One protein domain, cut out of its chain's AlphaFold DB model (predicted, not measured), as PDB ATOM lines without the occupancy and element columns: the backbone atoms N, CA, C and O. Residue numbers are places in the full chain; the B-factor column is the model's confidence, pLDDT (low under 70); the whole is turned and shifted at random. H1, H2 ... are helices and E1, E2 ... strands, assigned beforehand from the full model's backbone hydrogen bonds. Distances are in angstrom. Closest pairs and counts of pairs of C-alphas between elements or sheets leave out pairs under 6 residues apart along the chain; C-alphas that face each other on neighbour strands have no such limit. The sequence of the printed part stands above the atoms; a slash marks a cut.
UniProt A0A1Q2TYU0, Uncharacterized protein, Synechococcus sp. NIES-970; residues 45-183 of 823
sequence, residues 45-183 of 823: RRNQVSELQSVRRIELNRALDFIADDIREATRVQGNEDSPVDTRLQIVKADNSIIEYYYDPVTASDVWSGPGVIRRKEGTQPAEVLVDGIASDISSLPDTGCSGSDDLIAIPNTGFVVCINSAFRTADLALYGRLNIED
ATOM      1  N   ARG A  45     147.727 144.038 143.946       82.12
ATOM      2  CA  ARG A  45     146.873 144.807 144.867       82.12
ATOM      3  C   ARG A  45     147.676 145.880 145.601       82.12
ATOM      4  O   ARG A  45     147.240 147.025 145.659       82.12
ATOM      5  N   ARG A  46     148.872 145.552 146.106       79.75
ATOM      6  CA  ARG A  46     149.761 146.527 146.770       79.75
ATOM      7  C   ARG A  46     150.171 147.672 145.836       79.75
ATOM      8  O   ARG A  46     150.147 148.825 146.263       79.75
ATOM      9  N   ASN A  47     150.467 147.373 144.571       83.62
ATOM     10  CA  ASN A  47     150.801 148.397 143.578       83.62
ATOM     11  C   ASN A  47     149.616 149.331 143.292       83.62
ATOM     12  O   ASN A  47     149.810 150.542 143.242       83.62
ATOM     13  N   GLN A  48     148.394 148.796 143.191       84.06
ATOM     14  CA  GLN A  48     147.189 149.617 143.013       84.06
ATOM     15  C   GLN A  48     146.963 150.570 144.191       84.06
ATOM     16  O   GLN A  48     146.648 151.737 143.975       84.06
ATOM     17  N   VAL A  49     147.166 150.117 145.435       83.69
ATOM     18  CA  VAL A  49     147.045 150.999 146.612       83.69
ATOM     19  C   VAL A  49     148.078 152.124 146.563       83.69
ATOM     20  O   VAL A  49     147.723 153.277 146.788       83.69
ATOM     21  N   SER A  50     149.332 151.810 146.228       81.62
ATOM     22  CA  SER A  50     150.397 152.816 146.121       81.62
ATOM     23  C   SER A  50     150.121 153.841 145.014       81.62
ATOM     24  O   SER A  50     150.293 155.044 145.223       81.62
ATOM     25  N   GLU A  51     149.620 153.393 143.860       86.62
ATOM     26  CA  GLU A  51     149.230 154.276 142.759       86.62
ATOM     27  C   GLU A  51     148.058 155.185 143.158       86.62
ATOM     28  O   GLU A  51     148.135 156.402 142.980       86.62
ATOM     29  N   LEU A  52     147.019 154.631 143.793       85.12
ATOM     30  CA  LEU A  52     145.878 155.404 144.291       85.12
ATOM     31  C   LEU A  52     146.284 156.414 145.374       85.12
ATOM     32  O   LEU A  52     145.765 157.529 145.383       85.12
ATOM     33  N   GLN A  53     147.227 156.066 146.255       86.38
ATOM     34  CA  GLN A  53     147.796 156.999 147.235       86.38
ATOM     35  C   GLN A  53     148.511 158.169 146.558       86.38
ATOM     36  O   GLN A  53     148.307 159.324 146.936       86.38
ATOM     37  N   SER A  54     149.323 157.875 145.541       88.19
ATOM     38  CA  SER A  54     150.053 158.889 144.780       88.19
ATOM     39  C   SER A  54     149.098 159.848 144.066       88.19
ATOM     40  O   SER A  54     149.180 161.064 144.260       88.19
ATOM     41  N   VAL A  55     148.122 159.311 143.324       88.06
ATOM     42  CA  VAL A  55     147.101 160.110 142.626       88.06
ATOM     43  C   VAL A  55     146.305 160.958 143.618       88.06
ATOM     44  O   VAL A  55     146.123 162.155 143.399       88.06
ATOM     45  N   ARG A  56     145.897 160.384 144.757       89.69
ATOM     46  CA  ARG A  56     145.152 161.114 145.790       89.69
ATOM     47  C   ARG A  56     145.967 162.266 146.373       89.69
ATOM     48  O   ARG A  56     145.427 163.353 146.538       89.69
ATOM     49  N   ARG A  57     147.261 162.071 146.646       88.62
ATOM     50  CA  ARG A  57     148.140 163.146 147.135       88.62
ATOM     51  C   ARG A  57     148.274 164.280 146.112       88.62
ATOM     52  O   ARG A  57     148.261 165.442 146.509       88.62
ATOM     53  N   ILE A  58     148.367 163.963 144.819       90.88
ATOM     54  CA  ILE A  58     148.428 164.968 143.744       90.88
ATOM     55  C   ILE A  58     147.132 165.788 143.688       90.88
ATOM     56  O   ILE A  58     147.194 167.015 143.658       90.88
ATOM     57  N   GLU A  59     145.970 165.135 143.724       91.50
ATOM     58  CA  GLU A  59     144.669 165.816 143.682       91.50
ATOM     59  C   GLU A  59     144.432 166.699 144.922       91.50
ATOM     60  O   GLU A  59     143.997 167.843 144.788       91.50
ATOM     61  N   LEU A  60     144.798 166.225 146.122       93.62
ATOM     62  CA  LEU A  60     144.719 167.021 147.355       93.62
ATOM     63  C   LEU A  60     145.643 168.247 147.306       93.62
ATOM     64  O   LEU A  60     145.222 169.343 147.670       93.62
ATOM     65  N   ASN A  61     146.877 168.090 146.819       92.00
ATOM     66  CA  ASN A  61     147.803 169.213 146.659       92.00
ATOM     67  C   ASN A  61     147.280 170.235 145.644       92.00
ATOM     68  O   ASN A  61     147.308 171.430 145.923       92.00
ATOM     69  N   ARG A  62     146.723 169.781 144.511       94.62
ATOM     70  CA  ARG A  62     146.116 170.680 143.520       94.62
ATOM     71  C   ARG A  62     144.948 171.466 144.122       94.62
ATOM     72  O   ARG A  62     144.826 172.662 143.877       94.62
ATOM     73  N   ALA A  63     144.109 170.819 144.930       95.19
ATOM     74  CA  ALA A  63     143.018 171.488 145.634       95.19
ATOM     75  C   ALA A  63     143.527 172.546 146.628       95.19
ATOM     76  O   ALA A  63     143.013 173.664 146.645       95.19
ATOM     77  N   LEU A  64     144.567 172.231 147.408       94.31
ATOM     78  CA  LEU A  64     145.215 173.198 148.301       94.31
ATOM     79  C   LEU A  64     145.841 174.369 147.544       94.31
ATOM     80  O   LEU A  64     145.824 175.491 148.046       94.31
ATOM     81  N   ASP A  65     146.386 174.132 146.351       93.31
ATOM     82  CA  ASP A  65     146.921 175.193 145.504       93.31
ATOM     83  C   ASP A  65     145.837 176.184 145.085       93.31
ATOM     84  O   ASP A  65     146.003 177.380 145.325       93.31
ATOM     85  N   PHE A  66     144.692 175.690 144.604       94.75
ATOM     86  CA  PHE A  66     143.546 176.538 144.267       94.75
ATOM     87  C   PHE A  66     143.014 177.335 145.465       94.75
ATOM     88  O   PHE A  66     142.771 178.534 145.340       94.75
ATOM     89  N   ILE A  67     142.854 176.699 146.633       94.56
ATOM     90  CA  ILE A  67     142.379 177.391 147.846       94.56
ATOM     91  C   ILE A  67     143.392 178.457 148.284       94.56
ATOM     92  O   ILE A  67     143.013 179.571 148.637       94.56
ATOM     93  N   ALA A  68     144.688 178.140 148.246       93.81
ATOM     94  CA  ALA A  68     145.739 179.070 148.642       93.81
ATOM     95  C   ALA A  68     145.838 180.291 147.726       93.81
ATOM     96  O   ALA A  68     146.073 181.392 148.221       93.81
ATOM     97  N   ASP A  69     145.670 180.116 146.417       94.12
ATOM     98  CA  ASP A  69     145.681 181.235 145.474       94.12
ATOM     99  C   ASP A  69     144.471 182.152 145.693       94.12
ATOM    100  O   ASP A  69     144.643 183.368 145.801       94.12
ATOM    101  N   ASP A  70     143.281 181.590 145.931       94.69
ATOM    102  CA  ASP A  70     142.107 182.390 146.293       94.69
ATOM    103  C   ASP A  70     142.294 183.120 147.646       94.69
ATOM    104  O   ASP A  70     141.899 184.280 147.777       94.69
ATOM    105  N   ILE A  71     142.972 182.514 148.637       92.38
ATOM    106  CA  ILE A  71     143.339 183.187 149.906       92.38
ATOM    107  C   ILE A  71     144.338 184.331 149.681       92.38
ATOM    108  O   ILE A  71     144.226 185.380 150.321       92.38
ATOM    109  N   ARG A  72     145.313 184.163 148.781       89.94
ATOM    110  CA  ARG A  72     146.296 185.215 148.455       89.94
ATOM    111  C   ARG A  72     145.644 186.424 147.793       89.94
ATOM    112  O   ARG A  72     146.084 187.546 148.041       89.94
ATOM    113  N   GLU A  73     144.604 186.200 146.995       90.81
ATOM    114  CA  GLU A  73     143.798 187.241 146.339       90.81
ATOM    115  C   GLU A  73     142.717 187.852 147.249       90.81
ATOM    116  O   GLU A  73     142.070 188.844 146.892       90.81
ATOM    117  N   ALA A  74     142.504 187.278 148.433       90.56
ATOM    118  CA  ALA A  74     141.435 187.684 149.328       90.56
ATOM    119  C   ALA A  74     141.632 189.106 149.872       90.56
ATOM    120  O   ALA A  74     142.732 189.515 150.249       90.56
ATOM    121  N   THR A  75     140.540 189.852 150.023       90.56
ATOM    122  CA  THR A  75     140.436 190.989 150.941       90.56
ATOM    123  C   THR A  75     140.094 190.585 152.367       90.56
ATOM    124  O   THR A  75     140.509 191.262 153.314       90.56
ATOM    125  N   ARG A  76     139.343 189.494 152.537       88.44
ATOM    126  CA  ARG A  76     138.896 188.987 153.838       88.44
ATOM    127  C   ARG A  76     138.686 187.478 153.757       88.44
ATOM    128  O   ARG A  76     138.081 187.002 152.804       88.44
ATOM    129  N   VAL A  77     139.150 186.744 154.762       89.00
ATOM    130  CA  VAL A  77     138.915 185.300 154.906       89.00
ATOM    131  C   VAL A  77     138.153 185.095 156.207       89.00
ATOM    132  O   VAL A  77     138.516 185.687 157.220       89.00
ATOM    133  N   GLN A  78     137.072 184.327 156.165       87.38
ATOM    134  CA  GLN A  78     136.213 184.049 157.313       87.38
ATOM    135  C   GLN A  78     135.761 182.598 157.271       87.38
ATOM    136  O   GLN A  78     135.443 182.084 156.202       87.38
ATOM    137  N   GLY A  79     135.655 181.959 158.427       81.62
ATOM    138  CA  GLY A  79     134.773 180.810 158.563       81.62
ATOM    139  C   GLY A  79     133.365 181.291 158.900       81.62
ATOM    140  O   GLY A  79     133.190 182.293 159.592       81.62
ATOM    141  N   ASN A  80     132.347 180.625 158.367       69.94
ATOM    142  CA  ASN A  80     130.967 180.931 158.727       69.94
ATOM    143  C   ASN A  80     130.627 180.283 160.077       69.94
ATOM    144  O   ASN A  80     130.264 179.110 160.115       69.94
ATOM    145  N   GLU A  81     130.739 181.039 161.167       60.22
ATOM    146  CA  GLU A  81     130.404 180.557 162.517       60.22
ATOM    147  C   GLU A  81     128.887 180.386 162.732       60.22
ATOM    148  O   GLU A  81     128.459 179.594 163.570       60.22
ATOM    149  N   ASP A  82     128.056 181.068 161.933       57.47
ATOM    150  CA  ASP A  82     126.609 181.179 162.168       57.47
ATOM    151  C   ASP A  82     125.779 179.948 161.743       57.47
ATOM    152  O   ASP A  82     124.577 179.895 162.010       57.47
ATOM    153  N   SER A  83     126.375 178.944 161.083       53.59
ATOM    154  CA  SER A  83     125.665 177.712 160.696       53.59
ATOM    155  C   SER A  83     126.490 176.460 161.020       53.59
ATOM    156  O   SER A  83     127.351 176.081 160.226       53.59
ATOM    157  N   PRO A  84     126.212 175.760 162.137       52.59
ATOM    158  CA  PRO A  84     126.930 174.539 162.522       52.59
ATOM    159  C   PRO A  84     126.698 173.348 161.573       52.59
ATOM    160  O   PRO A  84     127.322 172.305 161.742       52.59
ATOM    161  N   VAL A  85     125.790 173.481 160.601       56.09
ATOM    162  CA  VAL A  85     125.503 172.471 159.569       56.09
ATOM    163  C   VAL A  85     126.150 172.785 158.216       56.09
ATOM    164  O   VAL A  85     126.263 171.877 157.403       56.09
ATOM    165  N   ASP A  86     126.634 174.013 158.002       63.22
ATOM    166  CA  ASP A  86     127.292 174.450 156.763       63.22
ATOM    167  C   ASP A  86     128.644 175.079 157.094       63.22
ATOM    168  O   ASP A  86     128.856 176.290 156.934       63.22
ATOM    169  N   THR A  87     129.566 174.263 157.597       65.50
ATOM    170  CA  THR A  87     130.912 174.748 157.864       65.50
ATOM    171  C   THR A  87     131.607 175.058 156.542       65.50
ATOM    172  O   THR A  87     132.018 174.167 155.795       65.50
ATOM    173  N   ARG A  88     131.690 176.352 156.230       83.00
ATOM    174  CA  ARG A  88     132.229 176.878 154.976       83.00
ATOM    175  C   ARG A  88     133.329 177.895 155.241       83.00
ATOM    176  O   ARG A  88     133.178 178.775 156.091       83.00
ATOM    177  N   LEU A  89     134.409 177.787 154.477       90.19
ATOM    178  CA  LEU A  89     135.424 178.822 154.340       90.19
ATOM    179  C   LEU A  89     134.921 179.830 153.306       90.19
ATOM    180  O   LEU A  89     134.736 179.490 152.140       90.19
ATOM    181  N   GLN A  90     134.703 181.066 153.733       91.81
ATOM    182  CA  GLN A  90     134.301 182.166 152.875       91.81
ATOM    183  C   GLN A  90     135.485 183.104 152.630       91.81
ATOM    184  O   GLN A  90     136.078 183.663 153.555       91.81
ATOM    185  N   ILE A  91     135.794 183.311 151.359       92.62
ATOM    186  CA  ILE A  91     136.845 184.196 150.880       92.62
ATOM    187  C   ILE A  91     136.184 185.343 150.125       92.62
ATOM    188  O   ILE A  91     135.456 185.125 149.163       92.62
ATOM    189  N   VAL A  92     136.428 186.575 150.558       92.62
ATOM    190  CA  VAL A  92     136.027 187.788 149.840       92.62
ATOM    191  C   VAL A  92     137.250 188.286 149.088       92.62
ATOM    192  O   VAL A  92     138.282 188.476 149.727       92.62
ATOM    193  N   LYS A  93     137.171 188.486 147.771       92.88
ATOM    194  CA  LYS A  93     138.268 189.005 146.928       92.88
ATOM    195  C   LYS A  93     138.309 190.539 146.892       92.88
ATOM    196  O   LYS A  93     137.478 191.220 147.495       92.88
ATOM    197  N   ALA A  94     139.310 191.103 146.215       88.12
ATOM    198  CA  ALA A  94     139.468 192.552 146.019       88.12
ATOM    199  C   ALA A  94     138.302 193.232 145.291       88.12
ATOM    200  O   ALA A  94     138.011 194.395 145.555       88.12
ATOM    201  N   ASP A  95     137.608 192.503 144.426       92.06
ATOM    202  CA  ASP A  95     136.436 192.962 143.675       92.06
ATOM    203  C   ASP A  95     135.103 192.748 144.423       92.06
ATOM    204  O   ASP A  95     134.034 192.939 143.845       92.06
ATOM    205  N   ASN A  96     135.154 192.364 145.705       91.75
ATOM    206  CA  ASN A  96     134.017 191.940 146.529       91.75
ATOM    207  C   ASN A  96     133.287 190.677 146.035       91.75
ATOM    208  O   ASN A  96     132.201 190.373 146.540       91.75
ATOM    209  N   SER A  97     133.853 189.913 145.093       93.94
ATOM    210  CA  SER A  97     133.347 188.571 144.804       93.94
ATOM    211  C   SER A  97     133.570 187.657 146.014       93.94
ATOM    212  O   SER A  97     134.538 187.802 146.766       93.94
ATOM    213  N   ILE A  98     132.619 186.750 146.243       93.31
ATOM    214  CA  ILE A  98     132.632 185.821 147.372       93.31
ATOM    215  C   ILE A  98     132.829 184.414 146.827       93.31
ATOM    216  O   ILE A  98     132.035 183.952 146.003       93.31
ATOM    217  N   ILE A  99     133.858 183.738 147.324       95.12
ATOM    218  CA  ILE A  99     134.134 182.332 147.061       95.12
ATOM    219  C   ILE A  99     133.894 181.552 148.344       95.12
ATOM    220  O   ILE A  99     134.405 181.899 149.406       95.12
ATOM    221  N   GLU A 100     133.099 180.497 148.249       94.00
ATOM    222  CA  GLU A 100     132.766 179.616 149.360       94.00
ATOM    223  C   GLU A 100     133.348 178.230 149.089       94.00
ATOM    224  O   GLU A 100     133.085 177.634 148.041       94.00
ATOM    225  N   TYR A 101     134.110 177.708 150.047       93.94
ATOM    226  CA  TYR A 101     134.528 176.313 150.083       93.94
ATOM    227  C   TYR A 101     133.800 175.589 151.195       93.94
ATOM    228  O   TYR A 101     133.770 176.070 152.326       93.94
ATOM    229  N   TYR A 102     133.243 174.426 150.892       91.50
ATOM    230  CA  TYR A 102     132.541 173.621 151.882       91.50
ATOM    231  C   TYR A 102     132.682 172.133 151.583       91.50
ATOM    232  O   TYR A 102     132.889 171.719 150.437       91.50
ATOM    233  N   TYR A 103     132.592 171.340 152.646       90.88
ATOM    234  CA  TYR A 103     132.529 169.890 152.569       90.88
ATOM    235  C   TYR A 103     131.099 169.460 152.228       90.88
ATOM    236  O   TYR A 103     130.152 169.887 152.886       90.88
ATOM    237  N   ASP A 104     130.944 168.616 151.212       90.31
ATOM    238  CA  ASP A 104     129.665 168.036 150.803       90.31
ATOM    239  C   ASP A 104     129.754 166.501 150.900       90.31
ATOM    240  O   ASP A 104     130.575 165.891 150.201       90.31
ATOM    241  N   PRO A 105     128.984 165.850 151.792       89.56
ATOM    242  CA  PRO A 105     129.001 164.399 151.918       89.56
ATOM    243  C   PRO A 105     128.454 163.754 150.640       89.56
ATOM    244  O   PRO A 105     127.378 164.094 150.153       89.56
ATOM    245  N   VAL A 106     129.188 162.780 150.105       87.50
ATOM    246  CA  VAL A 106     128.811 162.087 148.866       87.50
ATOM    247  C   VAL A 106     127.729 161.056 149.184       87.50
ATOM    248  O   VAL A 106     127.920 160.190 150.043       87.50
ATOM    249  N   THR A 107     126.590 161.120 148.494       86.44
ATOM    250  CA  THR A 107     125.528 160.115 148.643       86.44
ATOM    251  C   THR A 107     125.857 158.857 147.840       86.44
ATOM    252  O   THR A 107     126.593 158.905 146.861       86.44
ATOM    253  N   ALA A 108     125.280 157.705 148.197       79.81
ATOM    254  CA  ALA A 108     125.545 156.441 147.494       79.81
ATOM    255  C   ALA A 108     125.167 156.452 145.992       79.81
ATOM    256  O   ALA A 108     125.558 155.548 145.260       79.81
ATOM    257  N   SER A 109     124.388 157.440 145.539       82.12
ATOM    258  CA  SER A 109     124.006 157.634 144.134       82.12
ATOM    259  C   SER A 109     124.936 158.555 143.343       82.12
ATOM    260  O   SER A 109     124.769 158.676 142.128       82.12
ATOM    261  N   ASP A 110     125.875 159.230 144.002       82.56
ATOM    262  CA  ASP A 110     126.792 160.156 143.347       82.56
ATOM    263  C   ASP A 110     127.942 159.418 142.650       82.56
ATOM    264  O   ASP A 110     128.390 158.358 143.075       82.56
ATOM    265  N   VAL A 111     128.450 160.012 141.567       83.88
ATOM    266  CA  VAL A 111     129.555 159.457 140.756       83.88
ATOM    267  C   VAL A 111     130.925 159.613 141.451       83.88
ATOM    268  O   VAL A 111     131.931 159.091 140.978       83.88
ATOM    269  N   TRP A 112     130.985 160.337 142.570       87.50
ATOM    270  CA  TRP A 112     132.226 160.715 143.249       87.50
ATOM    271  C   TRP A 112     132.719 159.643 144.227       87.50
ATOM    272  O   TRP A 112     131.934 158.924 144.844       87.50
ATOM    273  N   SER A 113     134.038 159.547 144.409       74.69
ATOM    274  CA  SER A 113     134.674 158.446 145.142       74.69
ATOM    275  C   SER A 113     134.666 158.648 146.662       74.69
ATOM    276  O   SER A 113     135.730 158.737 147.260       74.69
ATOM    277  N   GLY A 114     133.482 158.685 147.286       70.25
ATOM    278  CA  GLY A 114     133.264 158.613 148.743       70.25
ATOM    279  C   GLY A 114     134.128 159.535 149.629       70.25
ATOM    280  O   GLY A 114     134.822 160.433 149.167       70.25
ATOM    281  N   PRO A 115     134.055 159.368 150.957       82.06
ATOM    282  CA  PRO A 115     132.840 159.683 151.704       82.06
ATOM    283  C   PRO A 115     132.412 161.173 151.617       82.06
ATOM    284  O   PRO A 115     131.302 161.497 152.027       82.06
ATOM    285  N   GLY A 116     133.225 162.069 151.047       89.19
ATOM    286  CA  GLY A 116     132.869 163.469 150.807       89.19
ATOM    287  C   GLY A 116     133.697 164.140 149.715       89.19
ATOM    288  O   GLY A 116     134.751 163.642 149.319       89.19
ATOM    289  N   VAL A 117     133.219 165.291 149.250       93.25
ATOM    290  CA  VAL A 117     133.908 166.166 148.293       93.25
ATOM    291  C   VAL A 117     134.088 167.560 148.884       93.25
ATOM    292  O   VAL A 117     133.261 168.012 149.672       93.25
ATOM    293  N   ILE A 118     135.142 168.272 148.480       93.81
ATOM    294  CA  ILE A 118     135.202 169.727 148.664       93.81
ATOM    295  C   ILE A 118     134.629 170.385 147.427       93.81
ATOM    296  O   ILE A 118     135.060 170.105 146.305       93.81
ATOM    297  N   ARG A 119     133.676 171.289 147.639       94.69
ATOM    298  CA  ARG A 119     133.136 172.135 146.582       94.69
ATOM    299  C   ARG A 119     133.633 173.559 146.713       94.69
ATOM    300  O   ARG A 119     133.800 174.056 147.821       94.69
ATOM    301  N   ARG A 120     133.818 174.205 145.566       95.50
ATOM    302  CA  ARG A 120     134.094 175.633 145.418       95.50
ATOM    303  C   ARG A 120     132.892 176.288 144.748       95.50
ATOM    304  O   ARG A 120     132.425 175.817 143.715       95.50
ATOM    305  N   LYS A 121     132.394 177.383 145.310       95.06
ATOM    306  CA  LYS A 121     131.279 178.152 144.753       95.06
ATOM    307  C   LYS A 121     131.663 179.619 144.652       95.06
ATOM    308  O   LYS A 121     132.062 180.204 145.648       95.06
ATOM    309  N   GLU A 122     131.510 180.215 143.476       95.31
ATOM    310  CA  GLU A 122     131.846 181.620 143.228       95.31
ATOM    311  C   GLU A 122     130.577 182.433 142.936       95.31
ATOM    312  O   GLU A 122     129.904 182.253 141.916       95.31
ATOM    313  N   GLY A 123     130.205 183.306 143.873       91.44
ATOM    314  CA  GLY A 123     128.984 184.103 143.796       91.44
ATOM    315  C   GLY A 123     127.715 183.252 143.646       91.44
ATOM    316  O   GLY A 123     127.334 182.498 144.543       91.44
ATOM    317  N   THR A 124     127.020 183.409 142.514       91.31
ATOM    318  CA  THR A 124     125.762 182.697 142.202       91.31
ATOM    319  C   THR A 124     125.954 181.473 141.310       91.31
ATOM    320  O   THR A 124     124.972 180.793 141.004       91.31
ATOM    321  N   GLN A 125     127.189 181.181 140.896       92.88
ATOM    322  CA  GLN A 125     127.478 180.024 140.056       92.88
ATOM    323  C   GLN A 125     127.179 178.716 140.808       92.88
ATOM    324  O   GLN A 125     127.245 178.679 142.045       92.88
ATOM    325  N   PRO A 126     126.817 177.638 140.091       92.81
ATOM    326  CA  PRO A 126     126.701 176.322 140.702       92.81
ATOM    327  C   PRO A 126     128.044 175.910 141.317       92.81
ATOM    328  O   PRO A 126     129.104 176.238 140.792       92.81
ATOM    329  N   ALA A 127     127.995 175.199 142.442       93.31
ATOM    330  CA  ALA A 127     129.199 174.772 143.135       93.31
ATOM    331  C   ALA A 127     129.922 173.662 142.356       93.31
ATOM    332  O   ALA A 127     129.348 172.604 142.074       93.31
ATOM    333  N   GLU A 128     131.192 173.894 142.048       95.56
ATOM    334  CA  GLU A 128     132.067 172.967 141.339       95.56
ATOM    335  C   GLU A 128     132.776 172.045 142.332       95.56
ATOM    336  O   GLU A 128     133.148 172.463 143.428       95.56
ATOM    337  N   VAL A 129     132.959 170.775 141.968       95.12
ATOM    338  CA  VAL A 129     133.720 169.822 142.788       95.12
ATOM    339  C   VAL A 129     135.208 170.056 142.554       95.12
ATOM    340  O   VAL A 129     135.674 169.959 141.422       95.12
ATOM    341  N   LEU A 130     135.945 170.349 143.624       94.50
ATOM    342  CA  LEU A 130     137.385 170.590 143.572       94.50
ATOM    343  C   LEU A 130     138.183 169.296 143.751       94.50
ATOM    344  O   LEU A 130     139.142 169.051 143.023       94.50
ATOM    345  N   VAL A 131     137.789 168.485 144.735       94.88
ATOM    346  CA  VAL A 131     138.436 167.213 145.079       94.88
ATOM    347  C   VAL A 131     137.438 166.281 145.766       94.88
ATOM    348  O   VAL A 131     136.594 166.736 146.539       94.88
ATOM    349  N   ASP A 132     137.523 164.981 145.478       94.06
ATOM    350  CA  ASP A 132     136.733 163.919 146.110       94.06
ATOM    351  C   ASP A 132     137.580 163.069 147.073       94.06
ATOM    352  O   ASP A 132     138.766 163.339 147.296       94.06
ATOM    353  N   GLY A 133     136.985 162.038 147.678       90.81
ATOM    354  CA  GLY A 133     137.721 161.147 148.572       90.81
ATOM    355  C   GLY A 133     138.086 161.805 149.897       90.81
ATOM    356  O   GLY A 133     139.113 161.452 150.461       90.81
ATOM    357  N   ILE A 134     137.327 162.783 150.389       91.69
ATOM    358  CA  ILE A 134     137.654 163.510 151.626       91.69
ATOM    359  C   ILE A 134     137.051 162.794 152.822       91.69
ATOM    360  O   ILE A 134     135.868 162.452 152.807       91.69
ATOM    361  N   ALA A 135     137.849 162.576 153.869       88.31
ATOM    362  CA  ALA A 135     137.394 161.914 155.086       88.31
ATOM    363  C   ALA A 135     136.180 162.645 155.692       88.31
ATOM    364  O   ALA A 135     136.185 163.860 155.851       88.31
ATOM    365  N   SER A 136     135.127 161.900 156.025       83.12
ATOM    366  CA  SER A 136     133.895 162.439 156.618       83.12
ATOM    367  C   SER A 136     133.962 162.610 158.128       83.12
ATOM    368  O   SER A 136     133.064 163.201 158.711       83.12
ATOM    369  N   ASP A 137     134.970 162.010 158.752       80.94
ATOM    370  CA  ASP A 137     135.172 162.025 160.189       80.94
ATOM    371  C   ASP A 137     136.673 161.947 160.462       80.94
ATOM    372  O   ASP A 137     137.333 160.977 160.079       80.94
ATOM    373  N   ILE A 138     137.202 163.000 161.080       76.69
ATOM    374  CA  ILE A 138     138.580 163.069 161.575       76.69
ATOM    375  C   ILE A 138     138.631 163.211 163.101       76.69
ATOM    376  O   ILE A 138     139.676 163.544 163.649       76.69
ATOM    377  N   SER A 139     137.519 162.961 163.801       75.88
ATOM    378  CA  SER A 139     137.422 163.112 165.263       75.88
ATOM    379  C   SER A 139     138.389 162.214 166.039       75.88
ATOM    380  O   SER A 139     138.717 162.501 167.188       75.88
ATOM    381  N   SER A 140     138.882 161.144 165.412       70.50
ATOM    382  CA  SER A 140     139.900 160.260 165.976       70.50
ATOM    383  C   SER A 140     141.333 160.773 165.814       70.50
ATOM    384  O   SER A 140     142.249 160.115 166.305       70.50
ATOM    385  N   LEU A 141     141.562 161.888 165.109       70.31
ATOM    386  CA  LEU A 141     142.900 162.450 164.954       70.31
ATOM    387  C   LEU A 141     143.275 163.281 166.182       70.31
ATOM    388  O   LEU A 141     142.577 164.247 166.501       70.31
ATOM    389  N   PRO A 142     144.365 162.925 166.885       59.91
ATOM    390  CA  PRO A 142     144.873 163.741 167.968       59.91
ATOM    391  C   PRO A 142     145.439 165.026 167.360       59.91
ATOM    392  O   PRO A 142     146.446 164.980 166.663       59.91
ATOM    393  N   ASP A 143     144.779 166.146 167.652       66.19
ATOM    394  CA  ASP A 143     145.206 167.504 167.305       66.19
ATOM    395  C   ASP A 143     145.091 167.848 165.803       66.19
ATOM    396  O   ASP A 143     145.901 167.454 164.967       66.19
ATOM    397  N   THR A 144     144.083 168.648 165.439       64.38
ATOM    398  CA  THR A 144     143.938 169.205 164.081       64.38
ATOM    399  C   THR A 144     144.978 170.290 163.771       64.38
ATOM    400  O   THR A 144     144.885 170.945 162.736       64.38
ATOM    401  N   GLY A 145     145.956 170.519 164.659       66.75
ATOM    402  CA  GLY A 145     147.087 171.417 164.436       66.75
ATOM    403  C   GLY A 145     146.751 172.904 164.556       66.75
ATOM    404  O   GLY A 145     147.643 173.737 164.445       66.75
ATOM    405  N   CYS A 146     145.495 173.263 164.837       72.44
ATOM    406  CA  CYS A 146     145.105 174.638 165.144       72.44
ATOM    407  C   CYS A 146     145.459 174.976 166.608       72.44
ATOM    408  O   CYS A 146     144.577 175.219 167.432       72.44
ATOM    409  N   SER A 147     146.744 174.949 166.974       62.34
ATOM    410  CA  SER A 147     147.195 175.223 168.344       62.34
ATOM    411  C   SER A 147     147.526 176.713 168.528       62.34
ATOM    412  O   SER A 147     148.674 177.131 168.378       62.34
ATOM    413  N   GLY A 148     146.518 177.529 168.847       60.88
ATOM    414  CA  GLY A 148     146.690 178.936 169.229       60.88
ATOM    415  C   GLY A 148     145.382 179.588 169.697       60.88
ATOM    416  O   GLY A 148     144.357 179.487 169.038       60.88
ATOM    417  N   SER A 149     145.398 180.255 170.849       52.00
ATOM    418  CA  SER A 149     144.374 181.224 171.286       52.00
ATOM    419  C   SER A 149     144.479 182.479 170.388       52.00
ATOM    420  O   SER A 149     145.600 182.937 170.182       52.00
ATOM    421  N   ASP A 150     143.470 183.102 169.765       49.41
ATOM    422  CA  ASP A 150     142.044 183.245 170.094       49.41
ATOM    423  C   ASP A 150     141.129 183.521 168.862       49.41
ATOM    424  O   ASP A 150     140.020 183.994 169.043       49.41
ATOM    425  N   ASP A 151     141.517 183.219 167.614       56.78
ATOM    426  CA  ASP A 151     140.667 183.485 166.415       56.78
ATOM    427  C   ASP A 151     140.693 182.337 165.379       56.78
ATOM    428  O   ASP A 151     140.485 182.517 164.176       56.78
ATOM    429  N   LEU A 152     141.008 181.124 165.838       55.69
ATOM    430  CA  LEU A 152     141.208 179.962 164.977       55.69
ATOM    431  C   LEU A 152     139.878 179.272 164.647       55.69
ATOM    432  O   LEU A 152     139.383 178.438 165.405       55.69
ATOM    433  N   ILE A 153     139.313 179.593 163.479       61.47
ATOM    434  CA  ILE A 153     138.093 178.951 162.971       61.47
ATOM    435  C   ILE A 153     138.433 177.597 162.342       61.47
ATOM    436  O   ILE A 153     138.602 177.501 161.129       61.47
ATOM    437  N   ALA A 154     138.530 176.549 163.160       59.97
ATOM    438  CA  ALA A 154     138.611 175.178 162.665       59.97
ATOM    439  C   ALA A 154     137.246 174.731 162.122       59.97
ATOM    440  O   ALA A 154     136.219 174.985 162.746       59.97
ATOM    441  N   ILE A 155     137.228 174.024 160.989       65.12
ATOM    442  CA  ILE A 155     136.034 173.327 160.498       65.12
ATOM    443  C   ILE A 155     135.995 171.944 161.171       65.12
ATOM    444  O   ILE A 155     136.768 171.068 160.778       65.12
ATOM    445  N   PRO A 156     135.181 171.719 162.223       63.81
ATOM    446  CA  PRO A 156     135.319 170.511 163.022       63.81
ATOM    447  C   PRO A 156     134.782 169.281 162.281       63.81
ATOM    448  O   PRO A 156     133.780 169.344 161.569       63.81
ATOM    449  N   ASN A 157     135.431 168.139 162.523       68.56
ATOM    450  CA  ASN A 157     134.991 166.784 162.165       68.56
ATOM    451  C   ASN A 157     134.972 166.410 160.676       68.56
ATOM    452  O   ASN A 157     134.512 165.319 160.357       68.56
ATOM    453  N   THR A 158     135.504 167.225 159.767       81.75
ATOM    454  CA  THR A 158     135.664 166.824 158.356       81.75
ATOM    455  C   THR A 158     137.130 166.785 157.968       81.75
ATOM    456  O   THR A 158     137.960 167.440 158.587       81.75
ATOM    457  N   GLY A 159     137.462 166.069 156.900       86.19
ATOM    458  CA  GLY A 159     138.805 166.053 156.338       86.19
ATOM    459  C   GLY A 159     139.248 167.374 155.708       86.19
ATOM    460  O   GLY A 159     140.250 167.379 155.011       86.19
ATOM    461  N   PHE A 160     138.537 168.484 155.910       90.44
ATOM    462  CA  PHE A 160     138.976 169.817 155.520       90.44
ATOM    463  C   PHE A 160     139.121 170.689 156.756       90.44
ATOM    464  O   PHE A 160     138.135 171.043 157.396       90.44
ATOM    465  N   VAL A 161     140.366 171.025 157.078       86.88
ATOM    466  CA  VAL A 161     140.723 171.850 158.226       86.88
ATOM    467  C   VAL A 161     141.364 173.128 157.713       86.88
ATOM    468  O   VAL A 161     142.242 173.106 156.849       86.88
ATOM    469  N   VAL A 162     140.912 174.251 158.254       86.56
ATOM    470  CA  VAL A 162     141.478 175.570 157.995       86.56
ATOM    471  C   VAL A 162     141.747 176.201 159.348       86.56
ATOM    472  O   VAL A 162     140.865 176.230 160.194       86.56
ATOM    473  N   CYS A 163     142.958 176.686 159.561       85.94
ATOM    474  CA  CYS A 163     143.367 177.389 160.763       85.94
ATOM    475  C   CYS A 163     143.668 178.837 160.351       85.94
ATOM    476  O   CYS A 163     144.721 179.114 159.782       85.94
ATOM    477  N   ILE A 164     142.731 179.764 160.568       84.31
ATOM    478  CA  ILE A 164     142.917 181.182 160.217       84.31
ATOM    479  C   ILE A 164     143.563 181.910 161.394       84.31
ATOM    480  O   ILE A 164     143.061 181.853 162.511       84.31
ATOM    481  N   ASN A 165     144.640 182.647 161.133       82.12
ATOM    482  CA  ASN A 165     145.193 183.611 162.069       82.12
ATOM    483  C   ASN A 165     144.907 185.031 161.564       82.12
ATOM    484  O   ASN A 165     145.584 185.558 160.673       82.12
ATOM    485  N   SER A 166     143.874 185.645 162.142       73.44
ATOM    486  CA  SER A 166     143.429 187.004 161.823       73.44
ATOM    487  C   SER A 166     144.536 188.046 162.048       73.44
ATOM    488  O   SER A 166     144.693 188.959 161.232       73.44
ATOM    489  N   ALA A 167     145.342 187.881 163.105       72.75
ATOM    490  CA  ALA A 167     146.385 188.821 163.504       72.75
ATOM    491  C   ALA A 167     147.533 188.886 162.488       72.75
ATOM    492  O   ALA A 167     148.014 189.972 162.165       72.75
ATOM    493  N   PHE A 168     147.941 187.738 161.942       70.12
ATOM    494  CA  PHE A 168     149.068 187.659 161.006       70.12
ATOM    495  C   PHE A 168     148.648 187.552 159.538       70.12
ATOM    496  O   PHE A 168     149.507 187.495 158.658       70.12
ATOM    497  N   ARG A 169     147.339 187.561 159.246       76.75
ATOM    498  CA  ARG A 169     146.792 187.339 157.894       76.75
ATOM    499  C   ARG A 169     147.331 186.048 157.268       76.75
ATOM    500  O   ARG A 169     147.634 186.011 156.071       76.75
ATOM    501  N   THR A 170     147.469 185.009 158.086       80.75
ATOM    502  CA  THR A 170     147.932 183.690 157.655       80.75
ATOM    503  C   THR A 170     146.812 182.670 157.787       80.75
ATOM    504  O   THR A 170     145.911 182.824 158.611       80.75
ATOM    505  N   ALA A 171     146.843 181.644 156.945       84.56
ATOM    506  CA  ALA A 171     145.932 180.516 157.017       84.56
ATOM    507  C   ALA A 171     146.706 179.214 156.803       84.56
ATOM    508  O   ALA A 171     147.419 179.081 155.804       84.56
ATOM    509  N   ASP A 172     146.516 178.258 157.711       87.12
ATOM    510  CA  ASP A 172     147.043 176.904 157.563       87.12
ATOM    511  C   ASP A 172     145.916 176.015 157.064       87.12
ATOM    512  O   ASP A 172     144.856 175.908 157.679       87.12
ATOM    513  N   LEU A 173     146.125 175.414 155.904       89.69
ATOM    514  CA  LEU A 173     145.168 174.537 155.256       89.69
ATOM    515  C   LEU A 173     145.628 173.096 155.426       89.69
ATOM    516  O   LEU A 173     146.796 172.795 155.176       89.69
ATOM    517  N   ALA A 174     144.711 172.201 155.771       89.38
ATOM    518  CA  ALA A 174     144.944 170.768 155.737       89.38
ATOM    519  C   ALA A 174     143.761 170.037 155.091       89.38
ATOM    520  O   ALA A 174     142.597 170.279 155.421       89.38
ATOM    521  N   LEU A 175     144.069 169.127 154.166       90.81
ATOM    522  CA  LEU A 175     143.113 168.191 153.588       90.81
ATOM    523  C   LEU A 175     143.507 166.756 153.941       90.81
ATOM    524  O   LEU A 175     144.649 166.341 153.746       90.81
ATOM    525  N   TYR A 176     142.527 165.997 154.412       89.88
ATOM    526  CA  TYR A 176     142.622 164.602 154.805       89.88
ATOM    527  C   TYR A 176     141.788 163.760 153.839       89.88
ATOM    528  O   TYR A 176     140.555 163.718 153.906       89.88
ATOM    529  N   GLY A 177     142.474 163.093 152.915       88.44
ATOM    530  CA  GLY A 177     141.860 162.160 151.980       88.44
ATOM    531  C   GLY A 177     141.739 160.752 152.557       88.44
ATOM    532  O   GLY A 177     142.559 160.330 153.369       88.44
ATOM    533  N   ARG A 178     140.741 160.011 152.076       85.56
ATOM    534  CA  ARG A 178     140.506 158.589 152.306       85.56
ATOM    535  C   ARG A 178     140.508 157.850 150.971       85.56
ATOM    536  O   ARG A 178     139.841 158.268 150.026       85.56
ATOM    537  N   LEU A 179     141.220 156.730 150.883       83.44
ATOM    538  CA  LEU A 179     141.129 155.871 149.699       83.44
ATOM    539  C   LEU A 179     139.821 155.080 149.733       83.44
ATOM    540  O   LEU A 179     139.515 154.417 150.725       83.44
ATOM    541  N   ASN A 180     139.065 155.137 148.640       71.25
ATOM    542  CA  ASN A 180     137.876 154.317 148.453       71.25
ATOM    543  C   ASN A 180     138.310 152.946 147.915       71.25
ATOM    544  O   ASN A 180     138.384 152.743 146.706       71.25
ATOM    545  N   ILE A 181     138.699 152.041 148.812       69.94
ATOM    546  CA  ILE A 181     138.984 150.647 148.460       69.94
ATOM    547  C   ILE A 181     137.824 149.813 148.996       69.94
ATOM    548  O   ILE A 181     137.585 149.787 150.203       69.94
ATOM    549  N   GLU A 182     137.094 149.162 148.088       65.12
ATOM    550  CA  GLU A 182     135.913 148.346 148.403       65.12
ATOM    551  C   GLU A 182     136.256 147.151 149.323       65.12
ATOM    552  O   GLU A 182     135.433 146.747 150.143       65.12
ATOM    553  N   ASP A 183     137.507 146.673 149.310       53.75
ATOM    554  CA  ASP A 183     138.035 145.617 150.192       53.75
ATOM    555  C   ASP A 183     138.527 146.182 151.548       53.75
ATOM    556  O   ASP A 183     139.704 146.114 151.910       53.75
TER     557      ASP A 183
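What this domain is: This is residues 45 to 183 of the 823 residues of an uncharacterized protein of Synechococcus sp. NIES-970 (UniProt A0A1Q2TYU0). A strongly twisted five-stranded sheet, E1 to E5, and a two-stranded hairpin, E6 and E7, are partly face to face as an uneven sandwich with crossed strands. The long helix H1 packs on both the larger sheet and E7, and a long loop, residues 132 to 159, joins the two sheets. The printed part has 139 residues, with one named helix followed by seven named strands, of mixed class; both sheets are antiparallel, the larger in the order E1 E2 E3 E4 E5. It is compact, with a radius of gyration of the C-alphas of 15.4 A and spans of 47 by 35 by 26 A.

How they stand to each other: E1 of residues 74 to 79, E2 of 88 to 93, E3 of 98 to 105, E4 of 116 to 122 and E5 of 128 to 131 form a meander, each strand the antiparallel neighbour of the one before. Within hydrogen-bond range are N 78 and O 90 at 2.9 A, N 91 and O 99 at 2.8 A, N 102 and O 119 at 3.1 A, and N 118 and O 131 at 2.9 A. E6, residues 160 to 165, and E7, residues 170 to 178, form a hairpin at 170 degrees, with N 163 and O 172 2.8 A apart. The two sheets form a sandwich, face to face, their strands at 44 degrees; the closest C-alphas of E3 and E6, those of Tyr 103 and Phe 160, are 7.1 A apart. H1, residues 45 to 72, is on one face of the larger sheet, which gives two layers; its closest C-alphas to E5 are those of Ala 63 and Leu 130, 6.1 A. The closest C-alphas of H1 and E7, those of Leu 60 and Leu 175, are 6.5 A apart, while H1 and E6 are apart. In H1 every O i to N i+4 pair is within hydrogen-bond range.

Where its parts are: H1 runs 40.6 A from C-alpha 45 at (146.873, 144.807, 144.867) to C-alpha 72. E3 is 22.2 A long and E7 26.7 A, ending at C-alpha 178 at (140.506, 158.589, 152.306).

The domain as a whole: The C-alphas farthest apart, those of Arg 45 and Asp 95, are 49.3 A apart. The printed part has no cut, and the link E5 to E6 is long. The pLDDT is under 70 at residues 80 to 87, 142 to 145, 147 to 157 and 181 to 183.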